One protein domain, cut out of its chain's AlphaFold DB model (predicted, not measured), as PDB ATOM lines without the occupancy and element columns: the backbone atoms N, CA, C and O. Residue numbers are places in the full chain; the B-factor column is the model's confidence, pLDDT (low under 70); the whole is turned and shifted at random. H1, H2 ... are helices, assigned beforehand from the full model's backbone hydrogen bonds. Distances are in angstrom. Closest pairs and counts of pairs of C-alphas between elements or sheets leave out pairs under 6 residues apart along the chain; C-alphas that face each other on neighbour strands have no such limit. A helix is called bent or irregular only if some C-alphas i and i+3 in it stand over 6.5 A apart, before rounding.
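AT A GLANCE: This is residues 297 to 385 of the 386 residues of an uncharacterized protein of Bacteroidetes bacterium (UniProt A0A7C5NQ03). A long bent helix, H2, makes the long axis of a slender rod, and a shorter helix folds back along it near each end: H1 beside residues 312 to 319 of its first arm H2a, and H3 side by side with its second arm H2b. Short helices H4 and H5 follow near the bend, and residues 320 to 327 of H2a stand free. The printed part has 89 residues with five named helices in the order H1, H2, H3, H4, H5 and no named strand; its class is all helix. It is extended, with a radius of gyration of the C-alphas of 20.8 A and spans of 67 by 21 by 17 A.

HOW THE PARTS SIT: Start at H1, residues 297 to 305, and go on to H2, residues 312 to 346, the hub, touching four other helices. By its hydrogen bonds H2 was assigned as one helix, but it is bent: C-alphas 330 and 333 are 7.6 A apart, and its arms H2a, residues 312 to 330, and H2b, residues 333 to 346, stand at a steep tilt of 40 degrees. H1 and H2a form a helical hairpin, touching at a shallow tilt of 30 degrees, opposite ways; their closest C-alphas, of Ile 303 and Ile 312, are 6.6 A apart. H2b and H3, residues 352 to 366, form another, at a shallow tilt of 12 degrees, opposite ways, with the closest C-alphas, of Leu 345 and Glu 358, 6.8 A apart. H4, residues 369 to 372, only just touches H2b, with 3 pairs of C-alphas within 8 A, the closest Val 334 and His 372 at 6.1 A. H5, residues 376 to 383, only just touches H2b, also with 3 pairs, the closest C-alphas being those of Asp 335 and Ile 378 at 6.5 A. H1 is apart from H3, and H2a from H5. In H1, H2a, H2b and H5 every O i to N i+4 pair is within hydrogen-bond range, in H3 10 of 11; H4 is too short for such a pair.

IN THESE COORDINATES: Find C-alpha 297 at (-9.206, 14.987, 3.626), where H1 begins; it runs 12.3 A to C-alpha 305. From C-alpha 312 at (-22.680, 9.112, 5.884), H2a runs 27.2 A, and H2b then 20.1 A. H3 is 21.0 A long, H4 5.4 A, and H5 10.4 A, ending at C-alpha 383 at (-16.845, 40.783, -23.235).

THE WHOLE: Look for the two C-alphas farthest apart, of Asn 308 and Lys 353, at 67.1 A. The printed part has no cut and no long link. Mean pLDDT of the printed part is 81.3; residues 328 to 331 and 350 are under 70.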
ATOM      1  N   GLN A 297      -9.850  16.299   3.720       85.62
ATOM      2  CA  GLN A 297      -9.206  14.987   3.626       85.62
ATOM      3  C   GLN A 297      -9.656  14.050   4.755       85.62
ATOM      4  O   GLN A 297      -9.850  12.861   4.525       85.62
ATOM      5  N   ILE A 298      -9.876  14.584   5.961       87.31
ATOM      6  CA  ILE A 298     -10.359  13.808   7.116       87.31
ATOM      7  C   ILE A 298     -11.765  13.264   6.834       87.31
ATOM      8  O   ILE A 298     -12.043  12.090   7.073       87.31
ATOM      9  N   LEU A 299     -12.628  14.105   6.255       87.62
ATOM     10  CA  LEU A 299     -13.981  13.733   5.835       87.62
ATOM     11  C   LEU A 299     -13.953  12.670   4.727       87.62
ATOM     12  O   LEU A 299     -14.690  11.691   4.803       87.62
ATOM     13  N   GLN A 300     -13.081  12.839   3.727       89.44
ATOM     14  CA  GLN A 300     -12.938  11.887   2.622       89.44
ATOM     15  C   GLN A 300     -12.505  10.498   3.109       89.44
ATOM     16  O   GLN A 300     -13.155   9.510   2.778       89.44
ATOM     17  N   ASN A 301     -11.461  10.431   3.942       91.12
ATOM     18  CA  ASN A 301     -10.930   9.165   4.454       91.12
ATOM     19  C   ASN A 301     -11.985   8.383   5.260       91.12
ATOM     20  O   ASN A 301     -12.055   7.159   5.171       91.12
ATOM     21  N   PHE A 302     -12.828   9.080   6.032       91.56
ATOM     22  CA  PHE A 302     -13.910   8.442   6.784       91.56
ATOM     23  C   PHE A 302     -15.026   7.913   5.873       91.56
ATOM     24  O   PHE A 302     -15.525   6.811   6.097       91.56
ATOM     25  N   ILE A 303     -15.394   8.668   4.831       90.75
ATOM     26  CA  ILE A 303     -16.420   8.258   3.858       90.75
ATOM     27  C   ILE A 303     -16.004   6.987   3.110       90.75
ATOM     28  O   ILE A 303     -16.824   6.090   2.932       90.75
ATOM     29  N   GLU A 304     -14.740   6.901   2.694       91.19
ATOM     30  CA  GLU A 304     -14.207   5.727   1.992       91.19
ATOM     31  C   GLU A 304     -14.154   4.489   2.889       91.19
ATOM     32  O   GLU A 304     -14.439   3.381   2.438       91.19
ATOM     33  N   LYS A 305     -13.821   4.677   4.169       91.44
ATOM     34  CA  LYS A 305     -13.657   3.578   5.123       91.44
ATOM     35  C   LYS A 305     -14.982   3.058   5.690       91.44
ATOM     36  O   LYS A 305     -15.086   1.863   5.959       91.44
ATOM     37  N   TYR A 306     -15.997   3.914   5.838       91.44
ATOM     38  CA  TYR A 306     -17.312   3.548   6.391       91.44
ATOM     39  C   TYR A 306     -18.478   3.976   5.483       91.44
ATOM     40  O   TYR A 306     -19.319   4.786   5.883       91.44
ATOM     41  N   PRO A 307     -18.589   3.406   4.270       89.06
ATOM     42  CA  PRO A 307     -19.600   3.807   3.289       89.06
ATOM     43  C   PRO A 307     -21.043   3.506   3.723       89.06
ATOM     44  O   PRO A 307     -21.964   4.123   3.199       89.06
ATOM     45  N   ASN A 308     -21.235   2.592   4.680       88.94
ATOM     46  CA  ASN A 308     -22.545   2.153   5.175       88.94
ATOM     47  C   ASN A 308     -22.938   2.792   6.520       88.94
ATOM     48  O   ASN A 308     -23.860   2.317   7.179       88.94
ATOM     49  N   TYR A 309     -22.220   3.821   6.978       90.38
ATOM     50  CA  TYR A 309     -22.590   4.517   8.209       90.38
ATOM     51  C   TYR A 309     -23.921   5.267   8.032       90.38
ATOM     52  O   TYR A 309     -24.122   5.961   7.041       90.38
ATOM     53  N   GLU A 310     -24.818   5.174   9.015       88.62
ATOM     54  CA  GLU A 310     -26.191   5.703   8.945       88.62
ATOM     55  C   GLU A 310     -26.261   7.191   8.553       88.62
ATOM     56  O   GLU A 310     -27.141   7.595   7.800       88.62
ATOM     57  N   LYS A 311     -25.297   8.005   9.006       87.88
ATOM     58  CA  LYS A 311     -25.239   9.453   8.719       87.88
ATOM     59  C   LYS A 311     -24.187   9.826   7.679       87.88
ATOM     60  O   LYS A 311     -23.739  10.972   7.626       87.88
ATOM     61  N   ILE A 312     -23.743   8.870   6.864       88.81
ATOM     62  CA  ILE A 312     -22.680   9.112   5.884       88.81
ATOM     63  C   ILE A 312     -23.091  10.148   4.834       88.81
ATOM     64  O   ILE A 312     -22.261  10.946   4.401       88.81
ATOM     65  N   ASP A 313     -24.372  10.189   4.472       87.75
ATOM     66  CA  ASP A 313     -24.879  11.115   3.462       87.75
ATOM     67  C   ASP A 313     -24.915  12.560   3.975       87.75
ATOM     68  O   ASP A 313     -24.622  13.485   3.218       87.75
ATOM     69  N   GLU A 314     -25.134  12.769   5.279       87.75
ATOM     70  CA  GLU A 314     -24.991  14.089   5.909       87.75
ATOM     71  C   GLU A 314     -23.541  14.595   5.828       87.75
ATOM     72  O   GLU A 314     -23.290  15.770   5.543       87.75
ATOM     73  N   ILE A 315     -22.572  13.700   6.053       87.38
ATOM     74  CA  ILE A 315     -21.139  14.014   5.992       87.38
ATOM     75  C   ILE A 315     -20.727  14.338   4.548       87.38
ATOM     76  O   ILE A 315     -20.045  15.342   4.317       87.38
ATOM     77  N   LYS A 316     -21.184  13.542   3.568       88.81
ATOM     78  CA  LYS A 316     -20.971  13.802   2.132       88.81
ATOM     79  C   LYS A 316     -21.549  15.156   1.720       88.81
ATOM     80  O   LYS A 316     -20.836  15.956   1.116       88.81
ATOM     81  N   ALA A 317     -22.795  15.444   2.103       86.31
ATOM     82  CA  ALA A 317     -23.466  16.696   1.765       86.31
ATOM     83  C   ALA A 317     -22.727  17.917   2.336       86.31
ATOM     84  O   ALA A 317     -22.505  18.898   1.624       86.31
ATOM     85  N   LYS A 318     -22.275  17.857   3.597       84.31
ATOM     86  CA  LYS A 318     -21.455  18.928   4.193       84.31
ATOM     87  C   LYS A 318     -20.132  19.122   3.456       84.31
ATOM     88  O   LYS A 318     -19.757  20.262   3.183       84.31
ATOM     89  N   LYS A 319     -19.433  18.033   3.118       86.81
ATOM     90  CA  LYS A 319     -18.180  18.095   2.351       86.81
ATOM     91  C   LYS A 319     -18.392  18.807   1.010       86.81
ATOM     92  O   LYS A 319     -17.653  19.736   0.685       86.81
ATOM     93  N   GLU A 320     -19.437  18.425   0.278       85.69
ATOM     94  CA  GLU A 320     -19.787  19.006  -1.020       85.69
ATOM     95  C   GLU A 320     -20.166  20.493  -0.915       85.69
ATOM     96  O   GLU A 320     -19.687  21.319  -1.697       85.69
ATOM     97  N   GLN A 321     -20.955  20.874   0.097       84.31
ATOM     98  CA  GLN A 321     -21.297  22.277   0.360       84.31
ATOM     99  C   GLN A 321     -20.051  23.146   0.567       84.31
ATOM    100  O   GLN A 321     -19.961  24.241   0.008       84.31
ATOM    101  N   ILE A 322     -19.071  22.662   1.332       80.00
ATOM    102  CA  ILE A 322     -17.831  23.397   1.613       80.00
ATOM    103  C   ILE A 322     -16.941  23.471   0.372       80.00
ATOM    104  O   ILE A 322     -16.361  24.523   0.099       80.00
ATOM    105  N   GLU A 323     -16.826  22.390  -0.401       82.19
ATOM    106  CA  GLU A 323     -16.088  22.397  -1.669       82.19
ATOM    107  C   GLU A 323     -16.675  23.421  -2.651       82.19
ATOM    108  O   GLU A 323     -15.935  24.209  -3.250       82.19
ATOM    109  N   ASN A 324     -18.004  23.480  -2.756       79.88
ATOM    110  CA  ASN A 324     -18.706  24.453  -3.587       79.88
ATOM    111  C   ASN A 324     -18.561  25.885  -3.047       79.88
ATOM    112  O   ASN A 324     -18.306  26.810  -3.823       79.88
ATOM    113  N   ALA A 325     -18.622  26.082  -1.727       76.19
ATOM    114  CA  ALA A 325     -18.379  27.378  -1.099       76.19
ATOM    115  C   ALA A 325     -16.939  27.866  -1.326       76.19
ATOM    116  O   ALA A 325     -16.750  29.025  -1.692       76.19
ATOM    117  N   LYS A 326     -15.923  26.999  -1.194       74.44
ATOM    118  CA  LYS A 326     -14.516  27.330  -1.496       74.44
ATOM    119  C   LYS A 326     -14.339  27.727  -2.965       74.44
ATOM    120  O   LYS A 326     -13.665  28.718  -3.241       74.44
ATOM    121  N   LYS A 327     -14.985  27.022  -3.904       70.19
ATOM    122  CA  LYS A 327     -14.994  27.389  -5.334       70.19
ATOM    123  C   LYS A 327     -15.663  28.748  -5.579       70.19
ATOM    124  O   LYS A 327     -15.093  29.578  -6.279       70.19
ATOM    125  N   ALA A 328     -16.811  29.019  -4.955       66.38
ATOM    126  CA  ALA A 328     -17.530  30.289  -5.099       66.38
ATOM    127  C   ALA A 328     -16.800  31.480  -4.445       66.38
ATOM    128  O   ALA A 328     -16.823  32.597  -4.960       66.38
ATOM    129  N   ASN A 329     -16.121  31.261  -3.314       65.31
ATOM    130  CA  ASN A 329     -15.381  32.308  -2.604       65.31
ATOM    131  C   ASN A 329     -14.022  32.624  -3.259       65.31
ATOM    132  O   ASN A 329     -13.494  33.717  -3.068       65.31
ATOM    133  N   LYS A 330     -13.486  31.709  -4.083       66.81
ATOM    134  CA  LYS A 330     -12.207  31.857  -4.805       66.81
ATOM    135  C   LYS A 330     -12.132  33.131  -5.660       66.81
ATOM    136  O   LYS A 330     -11.047  33.693  -5.811       66.81
ATOM    137  N   HIS A 331     -13.268  33.595  -6.187       69.88
ATOM    138  CA  HIS A 331     -13.347  34.768  -7.068       69.88
ATOM    139  C   HIS A 331     -14.063  35.974  -6.443       69.88
ATOM    140  O   HIS A 331     -13.884  37.087  -6.925       69.88
ATOM    141  N   LYS A 332     -14.777  35.805  -5.320       70.25
ATOM    142  CA  LYS A 332     -15.618  36.845  -4.691       70.25
ATOM    143  C   LYS A 332     -14.903  38.175  -4.444       70.25
ATOM    144  O   LYS A 332     -15.444  39.234  -4.754       70.25
ATOM    145  N   GLU A 333     -13.690  38.141  -3.898       70.75
ATOM    146  CA  GLU A 333     -12.936  39.363  -3.585       70.75
ATOM    147  C   GLU A 333     -12.464  40.088  -4.857       70.75
ATOM    148  O   GLU A 333     -12.426  41.318  -4.933       70.75
ATOM    149  N   VAL A 334     -12.122  39.306  -5.878       73.25
ATOM    150  CA  VAL A 334     -11.642  39.796  -7.167       73.25
ATOM    151  C   VAL A 334     -12.809  40.366  -7.981       73.25
ATOM    152  O   VAL A 334     -12.701  41.464  -8.527       73.25
ATOM    153  N   ASP A 335     -13.955  39.689  -7.952       79.38
ATOM    154  CA  ASP A 335     -15.210  40.100  -8.582       79.38
ATOM    155  C   ASP A 335     -15.764  41.382  -7.963       79.38
ATOM    156  O   ASP A 335     -16.175  42.291  -8.686       79.38
ATOM    157  N   ALA A 336     -15.715  41.510  -6.633       79.94
ATOM    158  CA  ALA A 336     -16.129  42.722  -5.931       79.94
ATOM    159  C   ALA A 336     -15.243  43.925  -6.298       79.94
ATOM    160  O   ALA A 336     -15.754  45.011  -6.591       79.94
ATOM    161  N   LYS A 337     -13.918  43.730  -6.354       82.19
ATOM    162  CA  LYS A 337     -12.972  44.767  -6.802       82.19
ATOM    163  C   LYS A 337     -13.225  45.165  -8.259       82.19
ATOM    164  O   LYS A 337     -13.194  46.357  -8.572       82.19
ATOM    165  N   ALA A 338     -13.508  44.202  -9.139       82.31
ATOM    166  CA  ALA A 338     -13.835  44.463 -10.539       82.31
ATOM    167  C   ALA A 338     -15.147  45.236 -10.686       82.31
ATOM    168  O   ALA A 338     -15.196  46.235 -11.403       82.31
ATOM    169  N   LYS A 339     -16.184  44.830  -9.950       84.50
ATOM    170  CA  LYS A 339     -17.501  45.470  -9.956       84.50
ATOM    171  C   LYS A 339     -17.447  46.909  -9.442       84.50
ATOM    172  O   LYS A 339     -17.936  47.806 -10.118       84.50
ATOM    173  N   SER A 340     -16.779  47.154  -8.315       84.38
ATOM    174  CA  SER A 340     -16.619  48.508  -7.768       84.38
ATOM    175  C   SER A 340     -15.863  49.430  -8.733       84.38
ATOM    176  O   SER A 340     -16.286  50.557  -9.001       84.38
ATOM    177  N   ALA A 341     -14.778  48.931  -9.335       83.56
ATOM    178  CA  ALA A 341     -14.038  49.676 -10.347       83.56
ATOM    179  C   ALA A 341     -14.888  49.954 -11.606       83.56
ATOM    180  O   ALA A 341     -14.747  51.013 -12.219       83.56
ATOM    181  N   TYR A 342     -15.789  49.039 -11.969       83.69
ATOM    182  CA  TYR A 342     -16.698  49.194 -13.102       83.69
ATOM    183  C   TYR A 342     -17.813  50.215 -12.832       83.69
ATOM    184  O   TYR A 342     -18.111  51.061 -13.671       83.69
ATOM    185  N   GLU A 343     -18.398  50.206 -11.638       84.38
ATOM    186  CA  GLU A 343     -19.402  51.193 -11.225       84.38
ATOM    187  C   GLU A 343     -18.806  52.607 -11.151       84.38
ATOM    188  O   GLU A 343     -19.413  53.574 -11.622       84.38
ATOM    189  N   ALA A 344     -17.580  52.736 -10.630       82.75
ATOM    190  CA  ALA A 344     -16.843  54.000 -10.626       82.75
ATOM    191  C   ALA A 344     -16.566  54.517 -12.048       82.75
ATOM    192  O   ALA A 344     -16.594  55.728 -12.283       82.75
ATOM    193  N   LEU A 345     -16.334  53.611 -13.001       82.81
ATOM    194  CA  LEU A 345     -16.219  53.951 -14.415       82.81
ATOM    195  C   LEU A 345     -17.554  54.477 -14.973       82.81
ATOM    196  O   LEU A 345     -17.565  55.529 -15.611       82.81
ATOM    197  N   GLN A 346     -18.681  53.808 -14.697       80.56
ATOM    198  CA  GLN A 346     -20.007  54.219 -15.191       80.56
ATOM    199  C   GLN A 346     -20.431  55.613 -14.703       80.56
ATOM    200  O   GLN A 346     -21.032  56.366 -15.466       80.56
ATOM    201  N   LYS A 347     -20.053  56.029 -13.488       80.75
ATOM    202  CA  LYS A 347     -20.346  57.388 -12.982       80.75
ATOM    203  C   LYS A 347     -19.687  58.512 -13.795       80.75
ATOM    204  O   LYS A 347     -20.132  59.651 -13.735       80.75
ATOM    205  N   LYS A 348     -18.647  58.211 -14.581       77.06
ATOM    206  CA  LYS A 348     -17.911  59.196 -15.394       77.06
ATOM    207  C   LYS A 348     -18.451  59.337 -16.826       77.06
ATOM    208  O   LYS A 348     -17.875  60.076 -17.622       77.06
ATOM    209  N   LYS A 349     -19.554  58.658 -17.167       74.38
ATOM    210  CA  LYS A 349     -20.107  58.576 -18.533       74.38
ATOM    211  C   LYS A 349     -20.587  59.920 -19.102       74.38
ATOM    212  O   LYS A 349     -20.613  60.081 -20.316       74.38
ATOM    213  N   GLY A 350     -20.887  60.901 -18.243       69.19
ATOM    214  CA  GLY A 350     -21.276  62.261 -18.645       69.19
ATOM    215  C   GLY A 350     -20.165  63.081 -19.323       69.19
ATOM    216  O   GLY A 350     -20.466  64.059 -19.997       69.19
ATOM    217  N   ASN A 351     -18.891  62.678 -19.204       76.12
ATOM    218  CA  ASN A 351     -17.764  63.309 -19.898       76.12
ATOM    219  C   ASN A 351     -17.107  62.301 -20.859       76.12
ATOM    220  O   ASN A 351     -16.229  61.528 -20.466       76.12
ATOM    221  N   GLN A 352     -17.527  62.306 -22.131       72.69
ATOM    222  CA  GLN A 352     -17.145  61.296 -23.134       72.69
ATOM    223  C   GLN A 352     -15.626  61.114 -23.298       72.69
ATOM    224  O   GLN A 352     -15.147  59.984 -23.416       72.69
ATOM    225  N   LYS A 353     -14.847  62.205 -23.266       75.19
ATOM    226  CA  LYS A 353     -13.386  62.147 -23.447       75.19
ATOM    227  C   LYS A 353     -12.692  61.495 -22.247       75.19
ATOM    228  O   LYS A 353     -11.744  60.729 -22.416       75.19
ATOM    229  N   GLN A 354     -13.180  61.769 -21.036       75.38
ATOM    230  CA  GLN A 354     -12.645  61.199 -19.799       75.38
ATOM    231  C   GLN A 354     -13.089  59.742 -19.601       75.38
ATOM    232  O   GLN A 354     -12.286  58.913 -19.177       75.38
ATOM    233  N   TYR A 355     -14.328  59.415 -19.975       80.56
ATOM    234  CA  TYR A 355     -14.870  58.058 -19.917       80.56
ATOM    235  C   TYR A 355     -14.089  57.084 -20.804       80.56
ATOM    236  O   TYR A 355     -13.657  56.041 -20.321       80.56
ATOM    237  N   LYS A 356     -13.820  57.450 -22.068       80.06
ATOM    238  CA  LYS A 356     -13.077  56.594 -23.012       80.06
ATOM    239  C   LYS A 356     -11.675  56.242 -22.496       80.06
ATOM    240  O   LYS A 356     -11.276  55.083 -22.515       80.06
ATOM    241  N   LYS A 357     -10.961  57.224 -21.933       81.81
ATOM    242  CA  LYS A 357      -9.613  57.028 -21.369       81.81
ATOM    243  C   LYS A 357      -9.604  56.111 -20.138       81.81
ATOM    244  O   LYS A 357      -8.656  55.358 -19.937       81.81
ATOM    245  N   GLU A 358     -10.618  56.201 -19.282       81.56
ATOM    246  CA  GLU A 358     -10.724  55.369 -18.075       81.56
ATOM    247  C   GLU A 358     -11.251  53.959 -18.392       81.56
ATOM    248  O   GLU A 358     -10.845  53.003 -17.729       81.56
ATOM    249  N   LEU A 359     -12.072  53.810 -19.439       83.38
ATOM    250  CA  LEU A 359     -12.528  52.520 -19.963       83.38
ATOM    251  C   LEU A 359     -11.349  51.692 -20.492       83.38
ATOM    252  O   LEU A 359     -11.189  50.545 -20.080       83.38
ATOM    253  N   ASP A 360     -10.466  52.286 -21.300       82.81
ATOM    254  CA  ASP A 360      -9.270  51.598 -21.813       82.81
ATOM    255  C   ASP A 360      -8.354  51.115 -20.676       82.81
ATOM    256  O   ASP A 360      -7.824  50.000 -20.708       82.81
ATOM    257  N   LYS A 361      -8.197  51.922 -19.617       84.44
ATOM    258  CA  LYS A 361      -7.442  51.520 -18.418       84.44
ATOM    259  C   LYS A 361      -8.120  50.379 -17.663       84.44
ATOM    260  O   LYS A 361      -7.426  49.480 -17.187       84.44
ATOM    261  N   PHE A 362      -9.446  50.420 -17.529       86.56
ATOM    262  CA  PHE A 362     -10.220  49.374 -16.866       86.56
ATOM    263  C   PHE A 362     -10.071  48.040 -17.606       86.56
ATOM    264  O   PHE A 362      -9.666  47.049 -16.996       86.56
ATOM    265  N   VAL A 363     -10.297  48.035 -18.925       84.62
ATOM    266  CA  VAL A 363     -10.149  46.844 -19.774       84.62
ATOM    267  C   VAL A 363      -8.719  46.313 -19.699       84.62
ATOM    268  O   VAL A 363      -8.523  45.131 -19.417       84.62
ATOM    269  N   LYS A 364      -7.702  47.174 -19.838       85.88
ATOM    270  CA  LYS A 364      -6.291  46.759 -19.762       85.88
ATOM    271  C   LYS A 364      -5.924  46.131 -18.412       85.88
ATOM    272  O   LYS A 364      -5.164  45.166 -18.380       85.88
ATOM    273  N   LYS A 365      -6.445  46.655 -17.296       85.75
ATOM    274  CA  LYS A 365      -6.171  46.116 -15.953       85.75
ATOM    275  C   LYS A 365      -6.824  44.750 -15.746       85.75
ATOM    276  O   LYS A 365      -6.162  43.840 -15.251       85.75
ATOM    277  N   TRP A 366      -8.100  44.614 -16.095       85.94
ATOM    278  CA  TRP A 366      -8.880  43.413 -15.789       85.94
ATOM    279  C   TRP A 366      -8.726  42.288 -16.814       85.94
ATOM    280  O   TRP A 366      -9.050  41.161 -16.481       85.94
ATOM    281  N   SER A 367      -8.154  42.554 -17.995       82.69
ATOM    282  CA  SER A 367      -7.817  41.518 -18.993       82.69
ATOM    283  C   SER A 367      -6.557  40.708 -18.653       82.69
ATOM    284  O   SER A 367      -6.233  39.758 -19.356       82.69
ATOM    285  N   ALA A 368      -5.798  41.099 -17.624       83.69
ATOM    286  CA  ALA A 368      -4.617  40.357 -17.194       83.69
ATOM    287  C   ALA A 368      -5.017  39.227 -16.234       83.69
ATOM    288  O   ALA A 368      -5.556  39.505 -15.163       83.69
ATOM    289  N   GLU A 369      -4.675  37.982 -16.566       77.88
ATOM    290  CA  GLU A 369      -5.074  36.769 -15.829       77.88
ATOM    291  C   GLU A 369      -4.742  36.817 -14.334       77.88
ATOM    292  O   GLU A 369      -5.568  36.480 -13.486       77.88
ATOM    293  N   LYS A 370      -3.585  37.391 -13.983       76.69
ATOM    294  CA  LYS A 370      -3.178  37.629 -12.589       76.69
ATOM    295  C   LYS A 370      -4.175  38.462 -11.770       76.69
ATOM    296  O   LYS A 370      -4.208  38.344 -10.548       76.69
ATOM    297  N   ASN A 371      -4.968  39.311 -12.427       75.44
ATOM    298  CA  ASN A 371      -5.897  40.238 -11.789       75.44
ATOM    299  C   ASN A 371      -7.328  39.709 -11.709       75.44
ATOM    300  O   ASN A 371      -8.034  40.160 -10.821       75.44
ATOM    301  N   HIS A 372      -7.761  38.792 -12.582       74.00
ATOM    302  CA  HIS A 372      -9.108  38.198 -12.519       74.00
ATOM    303  C   HIS A 372      -9.112  36.728 -12.075       74.00
ATOM    304  O   HIS A 372     -10.166  36.193 -11.735       74.00
ATOM    305  N   LYS A 373      -7.935  36.086 -12.034       72.69
ATOM    306  CA  LYS A 373      -7.700  34.709 -11.574       72.69
ATOM    307  C   LYS A 373      -8.628  33.667 -12.223       72.69
ATOM    308  O   LYS A 373      -8.957  32.686 -11.567       72.69
ATOM    309  N   GLY A 374      -9.075  33.885 -13.463       71.12
ATOM    310  CA  GLY A 374     -10.018  32.994 -14.162       71.12
ATOM    311  C   GLY A 374     -11.489  33.139 -13.742       71.12
ATOM    312  O   GLY A 374     -12.257  32.197 -13.885       71.12
ATOM    313  N   SER A 375     -11.892  34.285 -13.178       77.56
ATOM    314  CA  SER A 375     -13.305  34.553 -12.876       77.56
ATOM    315  C   SER A 375     -14.157  34.721 -14.141       77.56
ATOM    316  O   SER A 375     -13.964  35.671 -14.906       77.56
ATOM    317  N   GLU A 376     -15.180  33.874 -14.291       77.19
ATOM    318  CA  GLU A 376     -16.168  33.971 -15.373       77.19
ATOM    319  C   GLU A 376     -16.966  35.287 -15.352       77.19
ATOM    320  O   GLU A 376     -17.378  35.784 -16.405       77.19
ATOM    321  N   TYR A 377     -17.192  35.878 -14.172       80.00
ATOM    322  CA  TYR A 377     -17.910  37.151 -14.046       80.00
ATOM    323  C   TYR A 377     -17.132  38.285 -14.717       80.00
ATOM    324  O   TYR A 377     -17.694  39.054 -15.501       80.00
ATOM    325  N   ILE A 378     -15.829  38.366 -14.447       79.25
ATOM    326  CA  ILE A 378     -14.962  39.408 -15.007       79.25
ATOM    327  C   ILE A 378     -14.794  39.201 -16.514       79.25
ATOM    328  O   ILE A 378     -14.826  40.171 -17.270       79.25
ATOM    329  N   GLU A 379     -14.698  37.954 -16.973       80.69
ATOM    330  CA  GLU A 379     -14.636  37.644 -18.403       80.69
ATOM    331  C   GLU A 379     -15.908  38.053 -19.153       80.69
ATOM    332  O   GLU A 379     -15.824  38.656 -20.226       80.69
ATOM    333  N   LYS A 380     -17.093  37.793 -18.583       82.12
ATOM    334  CA  LYS A 380     -18.367  38.270 -19.143       82.12
ATOM    335  C   LYS A 380     -18.448  39.797 -19.142       82.12
ATOM    336  O   LYS A 380     -18.864  40.377 -20.144       82.12
ATOM    337  N   LEU A 381     -18.005  40.448 -18.065       82.44
ATOM    338  CA  LEU A 381     -17.976  41.909 -17.955       82.44
ATOM    339  C   LEU A 381     -17.079  42.541 -19.032       82.44
ATOM    340  O   LEU A 381     -17.471  43.510 -19.674       82.44
ATOM    341  N   LEU A 382     -15.891  41.973 -19.263       82.06
ATOM    342  CA  LEU A 382     -14.961  42.424 -20.301       82.06
ATOM    343  C   LEU A 382     -15.507  42.193 -21.710       82.06
ATOM    344  O   LEU A 382     -15.325  43.048 -22.573       82.06
ATOM    345  N   LYS A 383     -16.189  41.063 -21.949       82.12
ATOM    346  CA  LYS A 383     -16.845  40.783 -23.235       82.12
ATOM    347  C   LYS A 383     -17.955  41.784 -23.552       82.12
ATOM    348  O   LYS A 383     -18.071  42.161 -24.704       82.12
ATOM    349  N   GLY A 384     -18.723  42.233 -22.558       76.50
ATOM    350  CA  GLY A 384     -19.772  43.246 -22.748       76.50
ATOM    351  C   GLY A 384     -19.270  44.691 -22.880       76.50
ATOM    352  O   GLY A 384     -20.079  45.591 -23.088       76.50
ATOM    353  N   LEU A 385     -17.965  44.929 -22.699       75.31
ATOM    354  CA  LEU A 385     -17.326  46.249 -22.812       75.31
ATOM    355  C   LEU A 385     -16.529  46.452 -24.100       75.31
ATOM    356  O   LEU A 385     -16.120  47.581 -24.377       75.31
TER     357      LEU A 385